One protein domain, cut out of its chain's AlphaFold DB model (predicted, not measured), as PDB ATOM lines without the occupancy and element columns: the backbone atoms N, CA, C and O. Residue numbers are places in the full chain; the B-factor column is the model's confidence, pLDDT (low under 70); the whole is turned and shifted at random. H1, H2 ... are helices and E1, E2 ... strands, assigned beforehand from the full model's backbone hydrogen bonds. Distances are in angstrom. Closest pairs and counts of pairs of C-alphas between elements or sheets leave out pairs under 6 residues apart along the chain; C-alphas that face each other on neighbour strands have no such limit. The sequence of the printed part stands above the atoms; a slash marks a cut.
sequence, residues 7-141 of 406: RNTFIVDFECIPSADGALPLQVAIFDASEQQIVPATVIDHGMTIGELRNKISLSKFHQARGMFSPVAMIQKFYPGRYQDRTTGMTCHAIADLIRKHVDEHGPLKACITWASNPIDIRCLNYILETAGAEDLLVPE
ATOM      1  N   ARG A   7     335.299  88.613  42.879       88.88
ATOM      2  CA  ARG A   7     335.972  89.539  43.813       88.88
ATOM      3  C   ARG A   7     337.491  89.366  43.893       88.88
ATOM      4  O   ARG A   7     338.183  90.299  44.288       88.88
ATOM      5  N   ASN A   8     338.003  88.193  43.523       89.94
ATOM      6  CA  ASN A   8     339.422  87.829  43.594       89.94
ATOM      7  C   ASN A   8     340.019  87.587  42.196       89.94
ATOM      8  O   ASN A   8     341.076  86.970  42.070       89.94
ATOM      9  N   THR A   9     339.329  88.029  41.143       90.81
ATOM     10  CA  THR A   9     339.814  88.015  39.763       90.81
ATOM     11  C   THR A   9     339.964  89.462  39.335       90.81
ATOM     12  O   THR A   9     338.962  90.154  39.169       90.81
ATOM     13  N   PHE A  10     341.201  89.934  39.194       94.38
ATOM     14  CA  PHE A  10     341.459  91.296  38.736       94.38
ATOM     15  C   PHE A  10     341.445  91.363  37.212       94.38
ATOM     16  O   PHE A  10     341.889  90.435  36.536       94.38
ATOM     17  N   ILE A  11     340.978  92.486  36.683       95.38
ATOM     18  CA  ILE A  11     341.052  92.854  35.272       95.38
ATOM     19  C   ILE A  11     341.847  94.155  35.219       95.38
ATOM     20  O   ILE A  11     341.477  95.133  35.879       95.38
ATOM     21  N   VAL A  12     342.971  94.134  34.503       96.62
ATOM     22  CA  VAL A  12     343.989  95.193  34.537       96.62
ATOM     23  C   VAL A  12     344.486  95.538  33.139       96.62
ATOM     24  O   VAL A  12     344.524  94.682  32.254       96.62
ATOM     25  N   ASP A  13     344.892  96.793  32.973       97.88
ATOM     26  CA  ASP A  13     345.528  97.324  31.766       97.88
ATOM     27  C   ASP A  13     346.572  98.379  32.167       97.88
ATOM     28  O   ASP A  13     346.380  99.109  33.153       97.88
ATOM     29  N   PHE A  14     347.688  98.434  31.434       96.44
ATOM     30  CA  PHE A  14     348.786  99.365  31.681       96.44
ATOM     31  C   PHE A  14     349.308 100.040  30.409       96.44
ATOM     32  O   PHE A  14     350.120  99.489  29.657       96.44
ATOM     33  N   GLU A  15     349.008 101.329  30.268       94.62
ATOM     34  CA  GLU A  15     349.766 102.206  29.376       94.62
ATOM     35  C   GLU A  15     351.206 102.337  29.897       94.62
ATOM     36  O   GLU A  15     351.453 102.919  30.956       94.62
ATOM     37  N   CYS A  16     352.174 101.786  29.163       92.19
ATOM     38  CA  CYS A  16     353.560 101.622  29.607       92.19
ATOM     39  C   CYS A  16     354.588 101.982  28.517       92.19
ATOM     40  O   CYS A  16     354.274 102.082  27.330       92.19
ATOM     41  N   ILE A  17     355.848 102.176  28.922       86.88
ATOM     42  CA  ILE A  17     356.986 102.402  28.015       86.88
ATOM     43  C   ILE A  17     358.035 101.285  28.125       86.88
ATOM     44  O   ILE A  17     358.243 100.734  29.206       86.88
ATOM     45  N   PRO A  18     358.759 100.967  27.035       81.69
ATOM     46  CA  PRO A  18     359.891 100.050  27.089       81.69
ATOM     47  C   PRO A  18     361.084 100.700  27.806       81.69
ATOM     48  O   PRO A  18     361.737 101.585  27.246       81.69
ATOM     49  N   SER A  19     361.409 100.242  29.014       82.25
ATOM     50  CA  SER A  19     362.629 100.633  29.726       82.25
ATOM     51  C   SER A  19     363.765  99.634  29.479       82.25
ATOM     52  O   SER A  19     363.573  98.603  28.827       82.25
ATOM     53  N   ALA A  20     364.973  99.953  29.951       74.19
ATOM     54  CA  ALA A  20     366.089  99.002  29.963       74.19
ATOM     55  C   ALA A  20     365.799  97.774  30.850       74.19
ATOM     56  O   ALA A  20     366.173  96.660  30.493       74.19
ATOM     57  N   ASP A  21     365.090  97.998  31.960       75.75
ATOM     58  CA  ASP A  21     364.853  97.020  33.027       75.75
ATOM     59  C   ASP A  21     363.585  96.167  32.784       75.75
ATOM     60  O   ASP A  21     363.404  95.128  33.409       75.75
ATOM     61  N   GLY A  22     362.689  96.590  31.879       79.19
ATOM     62  CA  GLY A  22     361.424  95.902  31.605       79.19
ATOM     63  C   GLY A  22     360.403  96.756  30.843       79.19
ATOM     64  O   GLY A  22     360.750  97.592  30.007       79.19
ATOM     65  N   ALA A  23     359.117  96.535  31.122       85.88
ATOM     66  CA  ALA A  23     358.072  97.513  30.828       85.88
ATOM     67  C   ALA A  23     357.897  98.405  32.062       85.88
ATOM     68  O   ALA A  23     357.836  97.902  33.179       85.88
ATOM     69  N   LEU A  24     357.860  99.722  31.867       90.88
ATOM     70  CA  LEU A  24     357.711 100.700  32.941       90.88
ATOM     71  C   LEU A  24     356.322 101.348  32.806       90.88
ATOM     72  O   LEU A  24     356.097 102.063  31.821       90.88
ATOM     73  N   PRO A  25     355.369 101.052  33.708       95.31
ATOM     74  CA  PRO A  25     353.989 101.518  33.584       95.31
ATOM     75  C   PRO A  25     353.881 103.017  33.840       95.31
ATOM     76  O   PRO A  25     354.539 103.522  34.733       95.31
ATOM     77  N   LEU A  26     353.047 103.724  33.075       95.94
ATOM     78  CA  LEU A  26     352.797 105.163  33.224       95.94
ATOM     79  C   LEU A  26     351.382 105.457  33.739       95.94
ATOM     80  O   LEU A  26     351.197 106.411  34.491       95.94
ATOM     81  N   GLN A  27     350.405 104.633  33.356       97.69
ATOM     82  CA  GLN A  27     349.042 104.627  33.885       97.69
ATOM     83  C   GLN A  27     348.655 103.192  34.264       97.69
ATOM     84  O   GLN A  27     349.153 102.237  33.668       97.69
ATOM     85  N   VAL A  28     347.747 103.051  35.226       98.38
ATOM     86  CA  VAL A  28     347.117 101.781  35.608       98.38
ATOM     87  C   VAL A  28     345.615 101.972  35.808       98.38
ATOM     88  O   VAL A  28     345.180 103.035  36.255       98.38
ATOM     89  N   ALA A  29     344.832 100.931  35.536       98.38
ATOM     90  CA  ALA A  29     343.512 100.731  36.127       98.38
ATOM     91  C   ALA A  29     343.377  99.275  36.596       98.38
ATOM     92  O   ALA A  29     343.884  98.362  35.945       98.38
ATOM     93  N   ILE A  30     342.689  99.059  37.719       98.06
ATOM     94  CA  ILE A  30     342.402  97.724  38.265       98.06
ATOM     95  C   ILE A  30     340.943  97.681  38.703       98.06
ATOM     96  O   ILE A  30     340.511  98.476  39.540       98.06
ATOM     97  N   PHE A  31     340.198  96.721  38.167       96.31
ATOM     98  CA  PHE A  31     338.843  96.381  38.590       96.31
ATOM     99  C   PHE A  31     338.800  94.905  39.001       96.31
ATOM    100  O   PHE A  31     339.604  94.108  38.518       96.31
ATOM    101  N   ASP A  32     337.849  94.518  39.849       92.62
ATOM    102  CA  ASP A  32     337.479  93.109  39.987       92.62
ATOM    103  C   ASP A  32     336.481  92.669  38.897       92.62
ATOM    104  O   ASP A  32     335.859  93.484  38.210       92.62
ATOM    105  N   ALA A  33     336.308  91.359  38.725       87.19
ATOM    106  CA  ALA A  33     335.399  90.776  37.735       87.19
ATOM    107  C   ALA A  33     333.899  90.899  38.090       87.19
ATOM    108  O   ALA A  33     333.043  90.370  37.380       87.19
ATOM    109  N   SER A  34     333.566  91.625  39.161       84.50
ATOM    110  CA  SER A  34     332.229  92.156  39.470       84.50
ATOM    111  C   SER A  34     332.155  93.687  39.331       84.50
ATOM    112  O   SER A  34     331.280  94.321  39.914       84.50
ATOM    113  N   GLU A  35     333.061  94.271  38.540       86.62
ATOM    114  CA  GLU A  35     333.109  95.689  38.153       86.62
ATOM    115  C   GLU A  35     333.366  96.686  39.295       86.62
ATOM    116  O   GLU A  35     333.250  97.897  39.094       86.62
ATOM    117  N   GLN A  36     333.800  96.229  40.475       90.38
ATOM    118  CA  GLN A  36     334.301  97.154  41.489       90.38
ATOM    119  C   GLN A  36     335.694  97.638  41.102       90.38
ATOM    120  O   GLN A  36     336.647  96.865  41.025       90.38
ATOM    121  N   GLN A  37     335.805  98.945  40.904       95.12
ATOM    122  CA  GLN A  37     337.073  99.640  40.757       95.12
ATOM    123  C   GLN A  37     337.893  99.513  42.050       95.12
ATOM    124  O   GLN A  37     337.461  99.967  43.109       95.12
ATOM    125  N   ILE A  38     339.072  98.900  41.946       97.00
ATOM    126  CA  ILE A  38     340.060  98.773  43.029       97.00
ATOM    127  C   ILE A  38     341.037  99.944  42.946       97.00
ATOM    128  O   ILE A  38     341.266 100.654  43.922       97.00
ATOM    129  N   VAL A  39     341.566 100.177  41.741       97.69
ATOM    130  CA  VAL A  39     342.454 101.292  41.416       97.69
ATOM    131  C   VAL A  39     341.833 102.045  40.233       97.69
ATOM    132  O   VAL A  39     341.700 101.457  39.153       97.69
ATOM    133  N   PRO A  40     341.413 103.316  40.399       94.50
ATOM    134  CA  PRO A  40     340.920 104.130  39.289       94.50
ATOM    135  C   PRO A  40     342.000 104.337  38.225       94.50
ATOM    136  O   PRO A  40     343.185 104.197  38.517       94.50
ATOM    137  N   ALA A  41     341.602 104.729  37.013       95.94
ATOM    138  CA  ALA A  41     342.523 105.057  35.923       95.94
ATOM    139  C   ALA A  41     343.475 106.197  36.331       95.94
ATOM    140  O   ALA A  41     343.096 107.369  36.339       95.94
ATOM    141  N   THR A  42     344.705 105.849  36.711       95.81
ATOM    142  CA  THR A  42     345.595 106.733  37.475       95.81
ATOM    143  C   THR A  42     347.008 106.720  36.913       95.81
ATOM    144  O   THR A  42     347.569 105.661  36.643       95.81
ATOM    145  N   VAL A  43     347.586 107.912  36.751       97.62
ATOM    146  CA  VAL A  43     348.999 108.108  36.391       97.62
ATOM    147  C   VAL A  43     349.888 107.771  37.594       97.62
ATOM    148  O   VAL A  43     349.505 108.033  38.734       97.62
ATOM    149  N   ILE A  44     351.063 107.189  37.357       97.62
ATOM    150  CA  ILE A  44     351.921 106.631  38.410       97.62
ATOM    151  C   ILE A  44     353.018 107.629  38.812       97.62
ATOM    152  O   ILE A  44     353.832 108.053  37.996       97.62
ATOM    153  N   ASP A  45     353.102 107.987  40.096       97.25
ATOM    154  CA  ASP A  45     354.274 108.708  40.598       97.25
ATOM    155  C   ASP A  45     355.430 107.730  40.873       97.25
ATOM    156  O   ASP A  45     355.428 106.985  41.856       97.25
ATOM    157  N   HIS A  46     356.441 107.767  40.003       93.44
ATOM    158  CA  HIS A  46     357.694 107.017  40.135       93.44
ATOM    159  C   HIS A  46     358.710 107.665  41.092       93.44
ATOM    160  O   HIS A  46     359.830 107.172  41.227       93.44
ATOM    161  N   GLY A  47     358.380 108.797  41.718       93.88
ATOM    162  CA  GLY A  47     359.262 109.485  42.656       93.88
ATOM    163  C   GLY A  47     360.478 110.180  42.022       93.88
ATOM    164  O   GLY A  47     361.367 110.621  42.757       93.88
ATOM    165  N   MET A  48     360.516 110.338  40.696       94.56
ATOM    166  CA  MET A  48     361.652 110.875  39.926       94.56
ATOM    167  C   MET A  48     361.252 112.085  39.067       94.56
ATOM    168  O   MET A  48     360.099 112.512  39.064       94.56
ATOM    169  N   THR A  49     362.199 112.692  38.355       96.19
ATOM    170  CA  THR A  49     361.909 113.719  37.342       96.19
ATOM    171  C   THR A  49     361.473 113.107  36.011       96.19
ATOM    172  O   THR A  49     361.835 111.979  35.669       96.19
ATOM    173  N   ILE A  50     360.739 113.878  35.205       93.50
ATOM    174  CA  ILE A  50     360.347 113.484  33.841       93.50
ATOM    175  C   ILE A  50     361.597 113.231  32.965       93.50
ATOM    176  O   ILE A  50     361.579 112.386  32.068       93.50
ATOM    177  N   GLY A  51     362.712 113.919  33.242       91.06
ATOM    178  CA  GLY A  51     364.012 113.677  32.610       91.06
ATOM    179  C   GLY A  51     364.631 112.325  32.975       91.06
ATOM    180  O   GLY A  51     365.080 111.607  32.085       91.06
ATOM    181  N   GLU A  52     364.615 111.942  34.252       92.94
ATOM    182  CA  GLU A  52     365.084 110.622  34.706       92.94
ATOM    183  C   GLU A  52     364.207 109.489  34.153       92.94
ATOM    184  O   GLU A  52     364.736 108.508  33.627       92.94
ATOM    185  N   LEU A  53     362.879 109.667  34.158       90.69
ATOM    186  CA  LEU A  53     361.929 108.732  33.547       90.69
ATOM    187  C   LEU A  53     362.210 108.538  32.047       90.69
ATOM    188  O   LEU A  53     362.231 107.412  31.549       90.69
ATOM    189  N   ARG A  54     362.497 109.628  31.321       88.19
ATOM    190  CA  ARG A  54     362.902 109.574  29.909       88.19
ATOM    191  C   ARG A  54     364.241 108.856  29.716       88.19
ATOM    192  O   ARG A  54     364.390 108.116  28.746       88.19
ATOM    193  N   ASN A  55     365.201 109.037  30.620       87.44
ATOM    194  CA  ASN A  55     366.507 108.378  30.540       87.44
ATOM    195  C   ASN A  55     366.435 106.859  30.794       87.44
ATOM    196  O   ASN A  55     367.342 106.143  30.379       87.44
ATOM    197  N   LYS A  56     365.353 106.351  31.407       86.25
ATOM    198  CA  LYS A  56     365.092 104.907  31.547       86.25
ATOM    199  C   LYS A  56     364.627 104.212  30.258       86.25
ATOM    200  O   LYS A  56     364.640 102.981  30.234       86.25
ATOM    201  N   ILE A  57     364.218 104.932  29.202       79.88
ATOM    202  CA  ILE A  57     363.742 104.306  27.950       79.88
ATOM    203  C   ILE A  57     364.868 103.476  27.310       79.88
ATOM    204  O   ILE A  57     365.965 103.979  27.076       79.88
ATOM    205  N   SER A  58     364.584 102.221  26.950       66.31
ATOM    206  CA  SER A  58     365.561 101.356  26.278       66.31
ATOM    207  C   SER A  58     365.919 101.887  24.889       66.31
ATOM    208  O   SER A  58     365.073 101.932  23.994       66.31
ATOM    209  N   LEU A  59     367.192 102.244  24.688       60.50
ATOM    210  CA  LEU A  59     367.698 102.816  23.434       60.50
ATOM    211  C   LEU A  59     367.510 101.892  22.218       60.50
ATOM    212  O   LEU A  59     367.273 102.383  21.116       60.50
ATOM    213  N   SER A  60     367.542 100.566  22.395       55.81
ATOM    214  CA  SER A  60     367.299  99.621  21.293       55.81
ATOM    215  C   SER A  60     365.835  99.610  20.833       55.81
ATOM    216  O   SER A  60     365.572  99.459  19.642       55.81
ATOM    217  N   LYS A  61     364.884  99.852  21.746       53.12
ATOM    218  CA  LYS A  61     363.445  99.974  21.441       53.12
ATOM    219  C   LYS A  61     363.036 101.412  21.076       53.12
ATOM    220  O   LYS A  61     362.091 101.611  20.316       53.12
ATOM    221  N   PHE A  62     363.785 102.419  21.538       49.09
ATOM    222  CA  PHE A  62     363.568 103.851  21.273       49.09
ATOM    223  C   PHE A  62     363.476 104.185  19.775       49.09
ATOM    224  O   PHE A  62     362.699 105.051  19.379       49.09
ATOM    225  N   HIS A  63     364.245 103.493  18.928       47.91
ATOM    226  CA  HIS A  63     364.307 103.773  17.490       47.91
ATOM    227  C   HIS A  63     363.183 103.139  16.650       47.91
ATOM    228  O   HIS A  63     363.023 103.524  15.489       47.91
ATOM    229  N   GLN A  64     362.402 102.208  17.210       50.22
ATOM    230  CA  GLN A  64     361.359 101.475  16.475       50.22
ATOM    231  C   GLN A  64     360.014 102.225  16.434       50.22
ATOM    232  O   GLN A  64     359.324 102.198  15.419       50.22
ATOM    233  N   ALA A  65     359.645 102.949  17.497       52.44
ATOM    234  CA  ALA A  65     358.348 103.624  17.598       52.44
ATOM    235  C   ALA A  65     358.420 105.116  17.213       52.44
ATOM    236  O   ALA A  65     359.061 105.922  17.888       52.44
ATOM    237  N   ARG A  66     357.714 105.510  16.142       51.19
ATOM    238  CA  ARG A  66     357.640 106.902  15.649       51.19
ATOM    239  C   ARG A  66     356.274 107.547  15.915       51.19
ATOM    240  O   ARG A  66     355.254 106.873  16.038       51.19
ATOM    241  N   GLY A  67     356.245 108.880  15.960       55.75
ATOM    242  CA  GLY A  67     355.015 109.661  16.134       55.75
ATOM    243  C   GLY A  67     354.422 109.556  17.544       55.75
ATOM    244  O   GLY A  67     355.157 109.489  18.529       55.75
ATOM    245  N   MET A  68     353.089 109.539  17.635       51.84
ATOM    246  CA  MET A  68     352.335 109.559  18.902       51.84
ATOM    247  C   MET A  68     352.570 108.322  19.794       51.84
ATOM    248  O   MET A  68     352.309 108.377  20.987       51.84
ATOM    249  N   PHE A  69     353.100 107.236  19.221       58.44
ATOM    250  CA  PHE A  69     353.478 106.000  19.918       58.44
ATOM    251  C   PHE A  69     354.933 105.992  20.411       58.44
ATOM    252  O   PHE A  69     355.363 105.034  21.049       58.44
ATOM    253  N   SER A  70     355.732 107.016  20.085       75.38
ATOM    254  CA  SER A  70     357.106 107.090  20.592       75.38
ATOM    255  C   SER A  70     357.089 107.185  22.128       75.38
ATOM    256  O   SER A  70     356.269 107.930  22.670       75.38
ATOM    257  N   PRO A  71     357.989 106.500  22.861       76.25
ATOM    258  CA  PRO A  71     357.974 106.523  24.326       76.25
ATOM    259  C   PRO A  71     358.061 107.936  24.920       76.25
ATOM    260  O   PRO A  71     357.464 108.209  25.956       76.25
ATOM    261  N   VAL A  72     358.728 108.870  24.229       83.00
ATOM    262  CA  VAL A  72     358.780 110.291  24.614       83.00
ATOM    263  C   VAL A  72     357.408 110.969  24.494       83.00
ATOM    264  O   VAL A  72     357.041 111.738  25.377       83.00
ATOM    265  N   ALA A  73     356.627 110.670  23.450       81.81
ATOM    266  CA  ALA A  73     355.264 111.186  23.313       81.81
ATOM    267  C   ALA A  73     354.319 110.602  24.377       81.81
ATOM    268  O   ALA A  73     353.475 111.329  24.894       81.81
ATOM    269  N   MET A  74     354.495 109.330  24.756       84.69
ATOM    270  CA  MET A  74     353.704 108.707  25.826       84.69
ATOM    271  C   MET A  74     354.067 109.268  27.212       84.69
ATOM    272  O   MET A  74     353.168 109.603  27.977       84.69
ATOM    273  N   ILE A  75     355.352 109.517  27.504       89.25
ATOM    274  CA  ILE A  75     355.751 110.289  28.696       89.25
ATOM    275  C   ILE A  75     355.100 111.681  28.679       89.25
ATOM    276  O   ILE A  75     354.505 112.084  29.672       89.25
ATOM    277  N   GLN A  76     355.157 112.412  27.561       89.19
ATOM    278  CA  GLN A  76     354.614 113.774  27.491       89.19
ATOM    279  C   GLN A  76     353.073 113.828  27.575       89.19
ATOM    280  O   GLN A  76     352.536 114.838  28.029       89.19
ATOM    281  N   LYS A  77     352.370 112.755  27.173       90.44
ATOM    282  CA  LYS A  77     350.915 112.568  27.355       90.44
ATOM    283  C   LYS A  77     350.543 112.534  28.841       90.44
ATOM    284  O   LYS A  77     349.616 113.230  29.238       90.44
ATOM    285  N   PHE A  78     351.250 111.730  29.636       92.19
ATOM    286  CA  PHE A  78     350.922 111.513  31.051       92.19
ATOM    287  C   PHE A  78     351.558 112.538  31.997       92.19
ATOM    288  O   PHE A  78     350.959 112.886  33.011       92.19
ATOM    289  N   TYR A  79     352.722 113.083  31.637       94.88
ATOM    290  CA  TYR A  79     353.434 114.110  32.401       94.88
ATOM    291  C   TYR A  79     353.630 115.370  31.535       94.88
ATOM    292  O   TYR A  79     354.706 115.585  30.965       94.88
ATOM    293  N   PRO A  80     352.595 116.223  31.394       89.75
ATOM    294  CA  PRO A  80     352.665 117.469  30.630       89.75
ATOM    295  C   PRO A  80     353.480 118.544  31.377       89.75
ATOM    296  O   PRO A  80     352.940 119.516  31.900       89.75
ATOM    297  N   GLY A  81     354.804 118.370  31.415       89.25
ATOM    298  CA  GLY A  81     355.758 119.271  32.066       89.25
ATOM    299  C   GLY A  81     357.117 119.330  31.362       89.25
ATOM    300  O   GLY A  81     357.294 118.813  30.256       89.25
ATOM    301  N   ARG A  82     358.086 119.982  32.011       92.00
ATOM    302  CA  ARG A  82     359.497 120.055  31.597       92.00
ATOM    303  C   ARG A  82     360.278 118.901  32.224       92.00
ATOM    304  O   ARG A  82     359.895 118.378  33.262       92.00
ATOM    305  N   TYR A  83     361.440 118.561  31.670       89.62
ATOM    306  CA  TYR A  83     362.252 117.443  32.174       89.62
ATOM    307  C   TYR A  83     362.754 117.594  33.626       89.62
ATOM    308  O   TYR A  83     363.143 116.594  34.217       89.62
ATOM    309  N   GLN A  84     362.750 118.801  34.205       94.19
ATOM    310  CA  GLN A  84     363.084 119.043  35.619       94.19
ATOM    311  C   GLN A  84     361.890 118.875  36.570       94.19
ATOM    312  O   GLN A  84     362.085 118.788  37.781       94.19
ATOM    313  N   ASP A  85     360.665 118.875  36.044       95.44
ATOM    314  CA  ASP A  85     359.460 118.700  36.847       95.44
ATOM    315  C   ASP A  85     359.338 117.209  37.246       95.44
ATOM    316  O   ASP A  85     359.872 116.322  36.569       95.44
ATOM    317  N   ARG A  86     358.705 116.919  38.390       96.25
ATOM    318  CA  ARG A  86     358.579 115.546  38.918       96.25
ATOM    319  C   ARG A  86     357.443 114.779  38.244       96.25
ATOM    320  O   ARG A  86     356.503 115.387  37.737       96.25
ATOM    321  N   THR A  87     357.518 113.449  38.276       95.75
ATOM    322  CA  THR A  87     356.337 112.601  38.086       95.75
ATOM    323  C   THR A  87     355.269 112.956  39.125       95.75
ATOM    324  O   THR A  87     355.573 113.426  40.221       95.75
ATOM    325  N   THR A  88     354.003 112.799  38.748       94.06
ATOM    326  CA  THR A  88     352.843 113.160  39.573       94.06
ATOM    327  C   THR A  88     351.715 112.179  39.313       94.06
ATOM    328  O   THR A  88     351.500 111.795  38.164       94.06
ATOM    329  N   GLY A  89     350.972 111.825  40.355       95.88
ATOM    330  CA  GLY A  89     349.954 110.787  40.288       95.88
ATOM    331  C   GLY A  89     349.850 110.053  41.620       95.88
ATOM    332  O   GLY A  89     350.069 110.659  42.670       95.88
ATOM    333  N   MET A  90     349.543 108.759  41.579       98.00
ATOM    334  CA  MET A  90     349.551 107.890  42.759       98.00
ATOM    335  C   MET A  90     350.860 107.097  42.813       98.00
ATOM    336  O   MET A  90     351.307 106.565  41.800       98.00
ATOM    337  N   THR A  91     351.500 107.033  43.980       97.88
ATOM    338  CA  THR A  91     352.748 106.274  44.153       97.88
ATOM    339  C   THR A  91     352.485 104.770  44.098       97.88
ATOM    340  O   THR A  91     351.393 104.312  44.438       97.88
ATOM    341  N   CYS A  92     353.508 103.980  43.756       97.38
ATOM    342  CA  CYS A  92     353.406 102.514  43.759       97.38
ATOM    343  C   CYS A  92     352.924 101.958  45.115       97.38
ATOM    344  O   CYS A  92     352.127 101.028  45.147       97.38
ATOM    345  N   HIS A  93     353.334 102.589  46.223       97.94
ATOM    346  CA  HIS A  93     352.893 102.234  47.576       97.94
ATOM    347  C   HIS A  93     351.383 102.445  47.764       97.94
ATOM    348  O   HIS A  93     350.688 101.525  48.174       97.94
ATOM    349  N   ALA A  94     350.846 103.611  47.384       98.19
ATOM    350  CA  ALA A  94     349.412 103.883  47.513       98.19
ATOM    351  C   ALA A  94     348.551 103.014  46.571       98.19
ATOM    352  O   ALA A  94     347.414 102.688  46.909       98.19
ATOM    353  N   ILE A  95     349.093 102.591  45.421       98.44
ATOM    354  CA  ILE A  95     348.450 101.598  44.544       98.44
ATOM    355  C   ILE A  95     348.424 100.223  45.232       98.44
ATOM    356  O   ILE A  95     347.378  99.575  45.266       98.44
ATOM    357  N   ALA A  96     349.543  99.795  45.828       98.06
ATOM    358  CA  ALA A  96     349.624  98.547  46.584       98.06
ATOM    359  C   ALA A  96     348.711  98.545  47.825       98.06
ATOM    360  O   ALA A  96     348.077  97.530  48.093       98.06
ATOM    361  N   ASP A  97     348.560  99.670  48.531       98.38
ATOM    362  CA  ASP A  97     347.647  99.800  49.676       98.38
ATOM    363  C   ASP A  97     346.169  99.636  49.274       98.38
ATOM    364  O   ASP A  97     345.401  99.000  49.998       98.38
ATOM    365  N   LEU A  98     345.759 100.151  48.105       98.44
ATOM    366  CA  LEU A  98     344.410  99.922  47.562       98.44
ATOM    367  C   LEU A  98     344.171  98.442  47.233       98.44
ATOM    368  O   LEU A  98     343.107  97.904  47.551       98.44
ATOM    369  N   ILE A  99     345.164  97.777  46.632       97.94
ATOM    370  CA  ILE A  99     345.105  96.342  46.328       97.94
ATOM    371  C   ILE A  99     345.053  95.523  47.624       97.94
ATOM    372  O   ILE A  99     344.183  94.661  47.756       97.94
ATOM    373  N   ARG A 100     345.935  95.813  48.591       97.81
ATOM    374  CA  ARG A 100     346.007  95.118  49.883       97.81
ATOM    375  C   ARG A 100     344.684  95.222  50.626       97.81
ATOM    376  O   ARG A 100     344.130  94.197  50.994       97.81
ATOM    377  N   LYS A 101     344.113  96.427  50.724       97.69
ATOM    378  CA  LYS A 101     342.799  96.642  51.343       97.69
ATOM    379  C   LYS A 101     341.709  95.761  50.712       97.69
ATOM    380  O   LYS A 101     340.920  95.157  51.431       97.69
ATOM    381  N   HIS A 102     341.652  95.675  49.382       97.00
ATOM    382  CA  HIS A 102     340.660  94.840  48.686       97.00
ATOM    383  C   HIS A 102     340.904  93.338  48.914       97.00
ATOM    384  O   HIS A 102     339.955  92.572  49.072       97.00
ATOM    385  N   VAL A 103     342.170  92.916  48.986       95.44
ATOM    386  CA  VAL A 103     342.569  91.543  49.338       95.44
ATOM    387  C   VAL A 103     342.239  91.202  50.799       95.44
ATOM    388  O   VAL A 103     341.750  90.104  51.056       95.44
ATOM    389  N   ASP A 104     342.406  92.131  51.738       96.06
ATOM    390  CA  ASP A 104     342.009  91.961  53.142       96.06
ATOM    391  C   ASP A 104     340.477  91.872  53.292       96.06
ATOM    392  O   ASP A 104     339.964  91.067  54.071       96.06
ATOM    393  N   GLU A 105     339.724  92.669  52.522       96.00
ATOM    394  CA  GLU A 105     338.255  92.689  52.557       96.00
ATOM    395  C   GLU A 105     337.604  91.474  51.867       96.00
ATOM    396  O   GLU A 105     336.468  91.122  52.206       96.00
ATOM    397  N   HIS A 106     338.258  90.846  50.877       93.06
ATOM    398  CA  HIS A 106     337.639  89.816  50.020       93.06
ATOM    399  C   HIS A 106     338.428  88.501  49.873       93.06
ATOM    400  O   HIS A 106     337.893  87.535  49.324       93.06
ATOM    401  N   GLY A 107     339.662  88.424  50.368       91.81
ATOM    402  CA  GLY A 107     340.555  87.268  50.260       91.81
ATOM    403  C   GLY A 107     341.582  87.360  49.115       91.81
ATOM    404  O   GLY A 107     341.459  88.199  48.217       91.81
ATOM    405  N   PRO A 108     342.596  86.470  49.114       90.81
ATOM    406  CA  PRO A 108     343.755  86.546  48.222       90.81
ATOM    407  C   PRO A 108     343.386  86.456  46.741       90.81
ATOM    408  O   PRO A 108     342.508  85.675  46.356       90.81
ATOM    409  N   LEU A 109     344.125  87.212  45.923       89.62
ATOM    410  CA  LEU A 109     344.072  87.194  44.461       89.62
ATOM    411  C   LEU A 109     344.132  85.752  43.928       89.62
ATOM    412  O   LEU A 109     344.959  84.947  44.353       89.62
ATOM    413  N   LYS A 110     343.227  85.421  43.003       87.50
ATOM    414  CA  LYS A 110     343.131  84.100  42.364       87.50
ATOM    415  C   LYS A 110     343.514  84.131  40.892       87.50
ATOM    416  O   LYS A 110     344.099  83.166  40.418       87.50
ATOM    417  N   ALA A 111     343.194  85.208  40.181       88.19
ATOM    418  CA  ALA A 111     343.479  85.342  38.756       88.19
ATOM    419  C   ALA A 111     343.664  86.808  38.355       88.19
ATOM    420  O   ALA A 111     343.087  87.703  38.974       88.19
ATOM    421  N   CYS A 112     344.419  87.043  37.284       92.00
ATOM    422  CA  CYS A 112     344.577  88.358  36.673       92.00
ATOM    423  C   CYS A 112     344.355  88.269  35.155       92.00
ATOM    424  O   CYS A 112     344.842  87.349  34.491       92.00
ATOM    425  N   ILE A 113     343.563  89.201  34.629       92.50
ATOM    426  CA  ILE A 113     342.996  89.193  33.282       92.50
ATOM    427  C   ILE A 113     343.394  90.481  32.553       92.50
ATOM    428  O   ILE A 113     343.295  91.573  33.106       92.50
ATOM    429  N   THR A 114     343.851  90.334  31.311       94.62
ATOM    430  CA  THR A 114     344.561  91.352  30.515       94.62
ATOM    431  C   THR A 114     344.186  91.214  29.035       94.62
ATOM    432  O   THR A 114     343.953  90.095  28.568       94.62
ATOM    433  N   TRP A 115     344.172  92.299  28.249       94.31
ATOM    434  CA  TRP A 115     344.027  92.203  26.783       94.31
ATOM    435  C   TRP A 115     345.391  92.131  26.072       94.31
ATOM    436  O   TRP A 115     345.697  92.912  25.170       94.31
ATOM    437  N   ALA A 116     346.235  91.178  26.469       86.31
ATOM    438  CA  ALA A 116     347.603  91.078  25.965       86.31
ATOM    439  C   ALA A 116     347.941  89.711  25.353       86.31
ATOM    440  O   ALA A 116     347.420  88.667  25.742       86.31
ATOM    441  N   SER A 117     348.854  89.716  24.376       84.25
ATOM    442  CA  SER A 117     349.444  88.505  23.778       84.25
ATOM    443  C   SER A 117     350.630  87.955  24.579       84.25
ATOM    444  O   SER A 117     351.167  86.901  24.258       84.25
ATOM    445  N   ASN A 118     351.072  88.695  25.596       84.69
ATOM    446  CA  ASN A 118     352.230  88.414  26.438       84.69
ATOM    447  C   ASN A 118     352.028  89.120  27.799       84.69
ATOM    448  O   ASN A 118     351.297  90.108  27.837       84.69
ATOM    449  N   PRO A 119     352.679  88.699  28.899       89.56
ATOM    450  CA  PRO A 119     352.384  89.183  30.254       89.56
ATOM    451  C   PRO A 119     352.978  90.577  30.549       89.56
ATOM    452  O   PRO A 119     353.725  90.761  31.509       89.56
ATOM    453  N   ILE A 120     352.760  91.576  29.687       90.12
ATOM    454  CA  ILE A 120     353.285  92.939  29.885       90.12
ATOM    455  C   ILE A 120     352.625  93.618  31.089       90.12
ATOM    456  O   ILE A 120     353.336  94.047  31.990       90.12
ATOM    457  N   ASP A 121     351.300  93.577  31.169       94.06
ATOM    458  CA  ASP A 121     350.498  94.133  32.265       94.06
ATOM    459  C   ASP A 121     350.807  93.468  33.612       94.06
ATOM    460  O   ASP A 121     350.919  94.131  34.636       94.06
ATOM    461  N   ILE A 122     351.049  92.156  33.599       93.62
ATOM    462  CA  ILE A 122     351.433  91.386  34.790       93.62
ATOM    463  C   ILE A 122     352.809  91.822  35.308       93.62
ATOM    464  O   ILE A 122     352.993  91.996  36.508       93.62
ATOM    465  N   ARG A 123     353.773  92.063  34.408       93.31
ATOM    466  CA  ARG A 123     355.094  92.605  34.776       93.31
ATOM    467  C   ARG A 123     355.001  94.057  35.253       93.31
ATOM    468  O   ARG A 123     355.713  94.422  36.179       93.31
ATOM    469  N   CYS A 124     354.106  94.861  34.677       95.62
ATOM    470  CA  CYS A 124     353.807  96.211  35.156       95.62
ATOM    471  C   CYS A 124     353.195  96.209  36.570       95.62
ATOM    472  O   CYS A 124     353.588  97.028  37.400       95.62
ATOM    473  N   LEU A 125     352.282  95.278  36.864       96.06
ATOM    474  CA  LEU A 125     351.684  95.115  38.190       96.06
ATOM    475  C   LEU A 125     352.710  94.609  39.214       96.06
ATOM    476  O   LEU A 125     352.863  95.225  40.265       96.06
ATOM    477  N   ASN A 126     353.477  93.567  38.885       94.94
ATOM    478  CA  ASN A 126     354.533  93.064  39.767       94.94
ATOM    479  C   ASN A 126     355.595  94.142  40.051       94.94
ATOM    480  O   ASN A 126     355.930  94.343  41.211       94.94
ATOM    481  N   TYR A 127     356.015  94.933  39.051       94.38
ATOM    482  CA  TYR A 127     356.915  96.079  39.259       94.38
ATOM    483  C   TYR A 127     356.381  97.077  40.301       94.38
ATOM    484  O   TYR A 127     357.151  97.581  41.119       94.38
ATOM    485  N   ILE A 128     355.074  97.371  40.301       96.12
ATOM    486  CA  ILE A 128     354.451  98.260  41.297       96.12
ATOM    487  C   ILE A 128     354.502  97.640  42.697       96.12
ATOM    488  O   ILE A 128     354.838  98.339  43.652       96.12
ATOM    489  N   LEU A 129     354.189  96.348  42.813       96.69
ATOM    490  CA  LEU A 129     354.151  95.621  44.083       96.69
ATOM    491  C   LEU A 129     355.555  95.446  44.687       96.69
ATOM    492  O   LEU A 129     355.759  95.755  45.857       96.69
ATOM    493  N   GLU A 130     356.544  95.069  43.876       95.94
ATOM    494  CA  GLU A 130     357.967  95.012  44.247       95.94
ATOM    495  C   GLU A 130     358.488  96.400  44.665       95.94
ATOM    496  O   GLU A 130     359.126  96.551  45.704       95.94
ATOM    497  N   THR A 131     358.139  97.458  43.920       95.00
ATOM    498  CA  THR A 131     358.496  98.854  44.264       95.00
ATOM    499  C   THR A 131     357.815  99.342  45.557       95.00
ATOM    500  O   THR A 131     358.214 100.370  46.109       95.00
ATOM    501  N   ALA A 132     356.798  98.633  46.052       96.81
ATOM    502  CA  ALA A 132     356.061  98.941  47.276       96.81
ATOM    503  C   ALA A 132     356.413  98.048  48.482       96.81
ATOM    504  O   ALA A 132     355.885  98.296  49.566       96.81
ATOM    505  N   GLY A 133     357.257  97.018  48.323       97.00
ATOM    506  CA  GLY A 133     357.448  95.994  49.361       97.00
ATOM    507  C   GLY A 133     356.150  95.224  49.651       97.00
ATOM    508  O   GLY A 133     355.739  95.078  50.805       97.00
ATOM    509  N   ALA A 134     355.437  94.855  48.585       96.44
ATOM    510  CA  ALA A 134     354.164  94.144  48.614       96.44
ATOM    511  C   ALA A 134     354.234  92.816  47.839       96.44
ATOM    512  O   ALA A 134     353.323  92.453  47.092       96.44
ATOM    513  N   GLU A 135     355.347  92.095  47.998       94.62
ATOM    514  CA  GLU A 135     355.611  90.813  47.343       94.62
ATOM    515  C   GLU A 135     354.612  89.711  47.759       94.62
ATOM    516  O   GLU A 135     354.425  88.734  47.036       94.62
ATOM    517  N   ASP A 136     353.906  89.896  48.882       93.56
ATOM    518  CA  ASP A 136     352.773  89.078  49.338       93.56
ATOM    519  C   ASP A 136     351.561  89.108  48.388       93.56
ATOM    520  O   ASP A 136     350.718  88.212  48.438       93.56
ATOM    521  N   LEU A 137     351.480  90.117  47.513       93.75
ATOM    522  CA  LEU A 137     350.370  90.338  46.582       93.75
ATOM    523  C   LEU A 137     350.720  89.993  45.124       93.75
ATOM    524  O   LEU A 137     349.922  90.281  44.229       93.75
ATOM    525  N   LEU A 138     351.906  89.418  44.870       91.19
ATOM    526  CA  LEU A 138     352.384  89.110  43.518       91.19
ATOM    527  C   LEU A 138     351.399  88.236  42.735       91.19
ATOM    528  O   LEU A 138     350.755  87.326  43.260       91.19
ATOM    529  N   VAL A 139     351.288  88.534  41.442       84.44
ATOM    530  CA  VAL A 139     350.262  87.945  40.584       84.44
ATOM    531  C   VAL A 139     350.591  86.475  40.268       84.44
ATOM    532  O   VAL A 139     351.731  86.190  39.893       84.44
ATOM    533  N   PRO A 140     349.619  85.541  40.370       77.12
ATOM    534  CA  PRO A 140     349.814  84.144  39.979       77.12
ATOM    535  C   PRO A 140     350.104  83.972  38.477       77.12
ATOM    536  O   PRO A 140     349.973  84.900  37.678       77.12
ATOM    537  N   GLU A 141     350.501  82.757  38.097       80.50
ATOM    538  CA  GLU A 141     350.974  82.411  36.753       80.50
ATOM    539  C   GLU A 141     350.017  82.862  35.625       80.50
ATOM    540  O   GLU A 141     348.826  82.549  35.622       80.50
TER     541      GLU A 141
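Overview. This is residues 7 to 141 of the 406 residues of an uncharacterized protein of Monosporascus sp. mg162 (UniProt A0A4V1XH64). A twisted sheet of four strands has H4 and H5 over one face, H4 running along the strands and H5 across them, while no named helix covers the other face. Past one end of this sheet come the short hairpin E2 and E3 and a looser group of three short helices, H1, H2 and H3. The printed part has 135 residues, with five named helices and six named strands in the order E1 E2 E3 E4 E5 H1 H2 H3 H4 E6 H5. The larger sheet, E5 E4 E1 E6, is mixed, and so is the class, helices and strands. The whole is compact, with a radius of gyration of the C-alphas of 15.0 A and spans of 42 by 30 by 24 A.

Arrangement. E1, residues 9 to 13, runs on into E2, residues 16 to 18, at 63 degrees. E2 and E3, residues 23 to 25, form a hairpin, with N 17 and O 24 within hydrogen-bond range at 2.9 A. E4, residues 27 to 32, is antiparallel to E1, with N 11 and O 31 at 2.8 A. E4 and E5, residues 37 to 45, form a hairpin, with N 28 and O 42 at 3.0 A. H1, residues 50 to 55, and H3, residues 71 to 78, only just touch, with 3 pairs of C-alphas within 8 A, the closest those of Arg 54 and Val 72 at 6.7 A. H2, residues 59 to 62, is close to H3 but not clearly touching, the closest C-alphas being those of Phe 62 and Pro 71 at 6.9 A. H4, residues 92 to 106, is over E5 and E4 at a height over the sheet of 10.2 A. E6, residues 111 to 113, is parallel to E1, with N 113 and O 10 at 2.8 A. H5, residues 120 to 130, is on the same face as H4, in two layers, helices on one face of a sheet. H4 touches H5 with residues 92 to 96 alone, about perpendicular at 86 degrees, closest at the C-alphas of Cys 92 and Ile 128, 5.0 A. Every O i to N i+4 pair is within hydrogen-bond range in H1, H3, H4 and H5; H2 is too short for one.

Along the chain. E1 begins at C-alpha 9 (339.814, 88.015, 39.763). From first to last C-alpha E5 measures 19.4 A, H4 21.2 A and H5 15.2 A. H5 ends at C-alpha 130 (357.967, 95.012, 44.247).

Size, cuts and confidence. The C-alphas farthest apart, those of His 63 and Glu 105, are 45.1 A apart. The printed part has no cut. The link from H3 to H4 is long, with 13 residues. Residues 58 to 69 have pLDDT under 70.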